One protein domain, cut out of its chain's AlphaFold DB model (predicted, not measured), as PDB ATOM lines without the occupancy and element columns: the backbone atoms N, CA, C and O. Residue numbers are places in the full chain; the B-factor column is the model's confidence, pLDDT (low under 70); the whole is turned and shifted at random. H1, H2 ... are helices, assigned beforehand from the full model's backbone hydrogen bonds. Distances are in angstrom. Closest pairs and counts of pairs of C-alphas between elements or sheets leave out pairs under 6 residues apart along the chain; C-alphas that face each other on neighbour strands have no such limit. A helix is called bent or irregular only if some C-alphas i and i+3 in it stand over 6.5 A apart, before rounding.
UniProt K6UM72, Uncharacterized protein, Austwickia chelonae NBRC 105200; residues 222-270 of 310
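AT A GLANCE: This is residues 222 to 270 of the 310 residues of an uncharacterized protein of Austwickia chelonae NBRC 105200 (UniProt K6UM72). The model is an open, flat hook of two helices, the shorter, kinked H1 and the long H2, joined by a tight turn from which the chain folds back, with a gap between them. The printed part has 49 residues with two named helices, H1 then H2, and no named strand: the class is all helix. It is extended, with a radius of gyration of the C-alphas of 15.1 A and spans of 49 by 21 by 6 A.

IN THESE COORDINATES: H1, residues 222 to 240, begins at C-alpha 222 (-44.390, -45.808, 15.228) and is 23.6 A long. It is irregular, with C-alphas 228 and 231 7.1 A apart, and has a kink of 58 degrees near residue 229. H2, residues 245 to 270, is 37.3 A long and ends at C-alpha 270 (-37.333, -69.718, 27.121).

HOW THE PARTS SIT: H1 and H2 are apart, with no C-alpha of the one within 8 A of the other. A tight link of 4 residues joins them. Every O i to N i+4 pair is within hydrogen-bond range in H2, and 13 of 15 in H1.

THE WHOLE: The farthest C-alphas, of Arg 239 and Ser 270, are 49.2 A apart. The printed part has no cut. Its mean pLDDT is 74.5, with 19 residues under 70, among them 222 to 234.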
ATOM      1  N   PRO A 222     -44.612 -46.520  16.493       55.19
ATOM      2  CA  PRO A 222     -44.390 -45.808  15.228       55.19
ATOM      3  C   PRO A 222     -45.644 -45.801  14.343       55.19
ATOM      4  O   PRO A 222     -45.807 -44.949  13.470       55.19
ATOM      5  N   THR A 223     -46.575 -46.712  14.620       54.97
ATOM      6  CA  THR A 223     -47.897 -46.829  14.015       54.97
ATOM      7  C   THR A 223     -48.753 -45.578  14.175       54.97
ATOM      8  O   THR A 223     -49.362 -45.189  13.188       54.97
ATOM      9  N   ILE A 224     -48.787 -44.906  15.337       58.53
ATOM     10  CA  ILE A 224     -49.648 -43.715  15.534       58.53
ATOM     11  C   ILE A 224     -49.151 -42.549  14.677       58.53
ATOM     12  O   ILE A 224     -49.942 -41.869  14.022       58.53
ATOM     13  N   PHE A 225     -47.833 -42.354  14.627       61.62
ATOM     14  CA  PHE A 225     -47.225 -41.320  13.796       61.62
ATOM     15  C   PHE A 225     -47.434 -41.606  12.306       61.62
ATOM     16  O   PHE A 225     -47.820 -40.709  11.560       61.62
ATOM     17  N   LEU A 226     -47.237 -42.855  11.865       62.06
ATOM     18  CA  LEU A 226     -47.536 -43.252  10.487       62.06
ATOM     19  C   LEU A 226     -49.022 -43.100  10.146       62.06
ATOM     20  O   LEU A 226     -49.337 -42.730   9.021       62.06
ATOM     21  N   TRP A 227     -49.929 -43.341  11.091       57.53
ATOM     22  CA  TRP A 227     -51.363 -43.193  10.851       57.53
ATOM     23  C   TRP A 227     -51.773 -41.727  10.690       57.53
ATOM     24  O   TRP A 227     -52.458 -41.381   9.731       57.53
ATOM     25  N   PHE A 228     -51.315 -40.854  11.591       53.91
ATOM     26  CA  PHE A 228     -51.673 -39.433  11.563       53.91
ATOM     27  C   PHE A 228     -50.920 -38.644  10.491       53.91
ATOM     28  O   PHE A 228     -51.514 -37.845   9.768       53.91
ATOM     29  N   PHE A 229     -49.609 -38.856  10.373       62.94
ATOM     30  CA  PHE A 229     -48.758 -38.066   9.485       62.94
ATOM     31  C   PHE A 229     -48.463 -38.748   8.157       62.94
ATOM     32  O   PHE A 229     -48.077 -38.056   7.215       62.94
ATOM     33  N   GLY A 230     -48.675 -40.060   8.036       67.62
ATOM     34  CA  GLY A 230     -48.441 -40.809   6.801       67.62
ATOM     35  C   GLY A 230     -49.143 -40.202   5.589       67.62
ATOM     36  O   GLY A 230     -48.453 -39.901   4.619       67.62
ATOM     37  N   PRO A 231     -50.460 -39.921   5.625       68.88
ATOM     38  CA  PRO A 231     -51.166 -39.358   4.471       68.88
ATOM     39  C   PRO A 231     -50.640 -37.975   4.058       68.88
ATOM     40  O   PRO A 231     -50.448 -37.705   2.872       68.88
ATOM     41  N   ALA A 232     -50.352 -37.107   5.034       65.69
ATOM     42  CA  ALA A 232     -49.860 -35.752   4.791       65.69
ATOM     43  C   ALA A 232     -48.408 -35.739   4.281       65.69
ATOM     44  O   ALA A 232     -48.094 -35.012   3.335       65.69
ATOM     45  N   LEU A 233     -47.537 -36.572   4.859       64.19
ATOM     46  CA  LEU A 233     -46.160 -36.761   4.400       64.19
ATOM     47  C   LEU A 233     -46.136 -37.357   2.994       64.19
ATOM     48  O   LEU A 233     -45.438 -36.835   2.128       64.19
ATOM     49  N   LEU A 234     -46.940 -38.390   2.729       67.25
ATOM     50  CA  LEU A 234     -47.014 -39.026   1.414       67.25
ATOM     51  C   LEU A 234     -47.498 -38.034   0.347       67.25
ATOM     52  O   LEU A 234     -46.904 -37.942  -0.725       67.25
ATOM     53  N   ALA A 235     -48.525 -37.235   0.654       71.38
ATOM     54  CA  ALA A 235     -49.011 -36.181  -0.235       71.38
ATOM     55  C   ALA A 235     -47.955 -35.089  -0.482       71.38
ATOM     56  O   ALA A 235     -47.821 -34.586  -1.603       71.38
ATOM     57  N   TRP A 236     -47.182 -34.729   0.546       71.38
ATOM     58  CA  TRP A 236     -46.106 -33.747   0.438       71.38
ATOM     59  C   TRP A 236     -44.943 -34.253  -0.424       71.38
ATOM     60  O   TRP A 236     -44.517 -33.558  -1.349       71.38
ATOM     61  N   PHE A 237     -44.471 -35.475  -0.182       68.38
ATOM     62  CA  PHE A 237     -43.393 -36.075  -0.964       68.38
ATOM     63  C   PHE A 237     -43.807 -36.349  -2.412       68.38
ATOM     64  O   PHE A 237     -43.041 -36.053  -3.330       68.38
ATOM     65  N   ARG A 238     -45.050 -36.801  -2.639       69.12
ATOM     66  CA  ARG A 238     -45.614 -36.973  -3.985       69.12
ATOM     67  C   ARG A 238     -45.635 -35.655  -4.762       69.12
ATOM     68  O   ARG A 238     -45.303 -35.640  -5.943       69.12
ATOM     69  N   ARG A 239     -45.949 -34.532  -4.102       71.56
ATOM     70  CA  ARG A 239     -45.854 -33.189  -4.709       71.56
ATOM     71  C   ARG A 239     -44.421 -32.768  -5.026       71.56
ATOM     72  O   ARG A 239     -44.214 -32.021  -5.973       71.56
ATOM     73  N   ARG A 240     -43.441 -33.221  -4.243       71.12
ATOM     74  CA  ARG A 240     -42.017 -32.893  -4.421       71.12
ATOM     75  C   ARG A 240     -41.284 -33.834  -5.387       71.12
ATOM     76  O   ARG A 240     -40.110 -33.593  -5.635       71.12
ATOM     77  N   ARG A 241     -41.949 -34.870  -5.923       76.50
ATOM     78  CA  ARG A 241     -41.335 -35.965  -6.710       76.50
ATOM     79  C   ARG A 241     -40.100 -36.576  -6.035       76.50
ATOM     80  O   ARG A 241     -39.154 -36.977  -6.700       76.50
ATOM     81  N   VAL A 242     -40.098 -36.614  -4.708       67.31
ATOM     82  CA  VAL A 242     -39.034 -37.278  -3.955       67.31
ATOM     83  C   VAL A 242     -39.484 -38.713  -3.740       67.31
ATOM     84  O   VAL A 242     -40.527 -38.941  -3.125       67.31
ATOM     85  N   ASP A 243     -38.712 -39.666  -4.255       68.31
ATOM     86  CA  ASP A 243     -38.972 -41.083  -4.033       68.31
ATOM     87  C   ASP A 243     -38.775 -41.419  -2.555       68.31
ATOM     88  O   ASP A 243     -37.664 -41.468  -2.031       68.31
ATOM     89  N   VAL A 244     -39.891 -41.636  -1.859       63.94
ATOM     90  CA  VAL A 244     -39.922 -42.009  -0.434       63.94
ATOM     91  C   VAL A 244     -39.791 -43.514  -0.245       63.94
ATOM     92  O   VAL A 244     -39.511 -43.973   0.860       63.94
ATOM     93  N   LEU A 245     -39.986 -44.292  -1.316       71.62
ATOM     94  CA  LEU A 245     -39.901 -45.750  -1.295       71.62
ATOM     95  C   LEU A 245     -38.586 -46.269  -0.681       71.62
ATOM     96  O   LEU A 245     -38.664 -47.171   0.150       71.62
ATOM     97  N   PRO A 246     -37.399 -45.717  -1.006       74.00
ATOM     98  CA  PRO A 246     -36.135 -46.167  -0.424       74.00
ATOM     99  C   PRO A 246     -36.054 -45.912   1.087       74.00
ATOM    100  O   PRO A 246     -35.642 -46.791   1.840       74.00
ATOM    101  N   LEU A 247     -36.504 -44.736   1.540       66.75
ATOM    102  CA  LEU A 247     -36.532 -44.353   2.957       66.75
ATOM    103  C   LEU A 247     -37.523 -45.205   3.755       66.75
ATOM    104  O   LEU A 247     -37.194 -45.699   4.833       66.75
ATOM    105  N   LEU A 248     -38.718 -45.429   3.203       70.88
ATOM    106  CA  LEU A 248     -39.736 -46.279   3.813       70.88
ATOM    107  C   LEU A 248     -39.260 -47.736   3.886       70.88
ATOM    108  O   LEU A 248     -39.397 -48.380   4.924       70.88
ATOM    109  N   ARG A 249     -38.645 -48.245   2.812       73.56
ATOM    110  CA  ARG A 249     -38.077 -49.597   2.762       73.56
ATOM    111  C   ARG A 249     -36.948 -49.759   3.776       73.56
ATOM    112  O   ARG A 249     -36.918 -50.762   4.481       73.56
ATOM    113  N   PHE A 250     -36.073 -48.764   3.909       75.94
ATOM    114  CA  PHE A 250     -35.020 -48.760   4.924       75.94
ATOM    115  C   PHE A 250     -35.594 -48.796   6.348       75.94
ATOM    116  O   PHE A 250     -35.166 -49.614   7.165       75.94
ATOM    117  N   ALA A 251     -36.600 -47.964   6.637       73.81
ATOM    118  CA  ALA A 251     -37.265 -47.947   7.937       73.81
ATOM    119  C   ALA A 251     -37.939 -49.294   8.254       73.81
ATOM    120  O   ALA A 251     -37.731 -49.843   9.335       73.81
ATOM    121  N   LEU A 252     -38.674 -49.871   7.297       75.62
ATOM    122  CA  LEU A 252     -39.337 -51.170   7.452       75.62
ATOM    123  C   LEU A 252     -38.339 -52.311   7.677       75.62
ATOM    124  O   LEU A 252     -38.543 -53.122   8.577       75.62
ATOM    125  N   VAL A 253     -37.232 -52.348   6.929       84.81
ATOM    126  CA  VAL A 253     -36.162 -53.344   7.123       84.81
ATOM    127  C   VAL A 253     -35.552 -53.221   8.518       84.81
ATOM    128  O   VAL A 253     -35.312 -54.231   9.183       84.81
ATOM    129  N   LYS A 254     -35.336 -51.994   9.005       77.19
ATOM    130  CA  LYS A 254     -34.779 -51.760  10.342       77.19
ATOM    131  C   LYS A 254     -35.737 -52.223  11.443       77.19
ATOM    132  O   LYS A 254     -35.294 -52.890  12.376       77.19
ATOM    133  N   VAL A 255     -37.035 -51.936  11.310       77.38
ATOM    134  CA  VAL A 255     -38.079 -52.399  12.242       77.38
ATOM    135  C   VAL A 255     -38.180 -53.928  12.236       77.38
ATOM    136  O   VAL A 255     -38.155 -54.540  13.302       77.38
ATOM    137  N   ALA A 256     -38.209 -54.554  11.055       81.31
ATOM    138  CA  ALA A 256     -38.268 -56.008  10.918       81.31
ATOM    139  C   ALA A 256     -37.049 -56.698  11.552       81.31
ATOM    140  O   ALA A 256     -37.200 -57.668  12.293       81.31
ATOM    141  N   ARG A 257     -35.841 -56.155  11.343       88.81
ATOM    142  CA  ARG A 257     -34.611 -56.671  11.965       88.81
ATOM    143  C   ARG A 257     -34.653 -56.560  13.488       88.81
ATOM    144  O   ARG A 257     -34.236 -57.478  14.185       88.81
ATOM    145  N   HIS A 258     -35.182 -55.456  14.013       83.31
ATOM    146  CA  HIS A 258     -35.302 -55.257  15.456       83.31
ATOM    147  C   HIS A 258     -36.338 -56.194  16.097       83.31
ATOM    148  O   HIS A 258     -36.130 -56.665  17.216       83.31
ATOM    149  N   ALA A 259     -37.433 -56.478  15.386       84.12
ATOM    150  CA  ALA A 259     -38.436 -57.452  15.799       84.12
ATOM    151  C   ALA A 259     -37.872 -58.883  15.790       84.12
ATOM    152  O   ALA A 259     -38.063 -59.614  16.759       84.12
ATOM    153  N   ALA A 260     -37.109 -59.251  14.755       89.25
ATOM    154  CA  ALA A 260     -36.452 -60.555  14.668       89.25
ATOM    155  C   ALA A 260     -35.467 -60.785  15.829       89.25
ATOM    156  O   ALA A 260     -35.534 -61.814  16.495       89.25
ATOM    157  N   LEU A 261     -34.631 -59.788  16.144       91.69
ATOM    158  CA  LEU A 261     -33.693 -59.857  17.273       91.69
ATOM    159  C   LEU A 261     -34.392 -59.993  18.635       91.69
ATOM    160  O   LEU A 261     -33.832 -60.577  19.561       91.69
ATOM    161  N   ARG A 262     -35.605 -59.445  18.789       84.88
ATOM    162  CA  ARG A 262     -36.404 -59.642  20.009       84.88
ATOM    163  C   ARG A 262     -36.942 -61.060  20.101       84.88
ATOM    164  O   ARG A 262     -36.732 -61.699  21.122       84.88
ATOM    165  N   ALA A 263     -37.540 -61.563  19.023       91.75
ATOM    166  CA  ALA A 263     -38.041 -62.932  18.981       91.75
ATOM    167  C   ALA A 263     -36.929 -63.957  19.274       91.75
ATOM    168  O   ALA A 263     -37.168 -64.963  19.933       91.75
ATOM    169  N   GLU A 264     -35.702 -63.690  18.825       93.56
ATOM    170  CA  GLU A 264     -34.536 -64.529  19.112       93.56
ATOM    171  C   GLU A 264     -34.105 -64.459  20.587       93.56
ATOM    172  O   GLU A 264     -33.849 -65.492  21.204       93.56
ATOM    173  N   LYS A 265     -34.111 -63.265  21.200       91.44
ATOM    174  CA  LYS A 265     -33.858 -63.103  22.644       91.44
ATOM    175  C   LYS A 265     -34.921 -63.771  23.513       91.44
ATOM    176  O   LYS A 265     -34.578 -64.347  24.542       91.44
ATOM    177  N   ASP A 266     -36.185 -63.702  23.112       91.31
ATOM    178  CA  ASP A 266     -37.284 -64.327  23.847       91.31
ATOM    179  C   ASP A 266     -37.187 -65.856  23.767       91.31
ATOM    180  O   ASP A 266     -37.326 -66.533  24.786       91.31
ATOM    181  N   LYS A 267     -36.812 -66.402  22.598       92.69
ATOM    182  CA  LYS A 267     -36.488 -67.829  22.444       92.69
ATOM    183  C   LYS A 267     -35.309 -68.254  23.320       92.69
ATOM    184  O   LYS A 267     -35.398 -69.281  23.987       92.69
ATOM    185  N   ALA A 268     -34.238 -67.458  23.365       90.50
ATOM    186  CA  ALA A 268     -33.069 -67.745  24.198       90.50
ATOM    187  C   ALA A 268     -33.412 -67.770  25.699       90.50
ATOM    188  O   ALA A 268     -32.935 -68.643  26.414       90.50
ATOM    189  N   ARG A 269     -34.294 -66.875  26.165       87.38
ATOM    190  CA  ARG A 269     -34.786 -66.874  27.555       87.38
ATOM    191  C   ARG A 269     -35.673 -68.072  27.877       87.38
ATOM    192  O   ARG A 269     -35.600 -68.585  28.982       87.38
ATOM    193  N   SER A 270     -36.498 -68.522  26.929       85.12
ATOM    194  CA  SER A 270     -37.333 -69.718  27.121       85.12
ATOM    195  C   SER A 270     -36.556 -71.037  27.051       85.12
ATOM    196  O   SER A 270     -37.062 -72.060  27.497       85.12
TER     197      SER A 270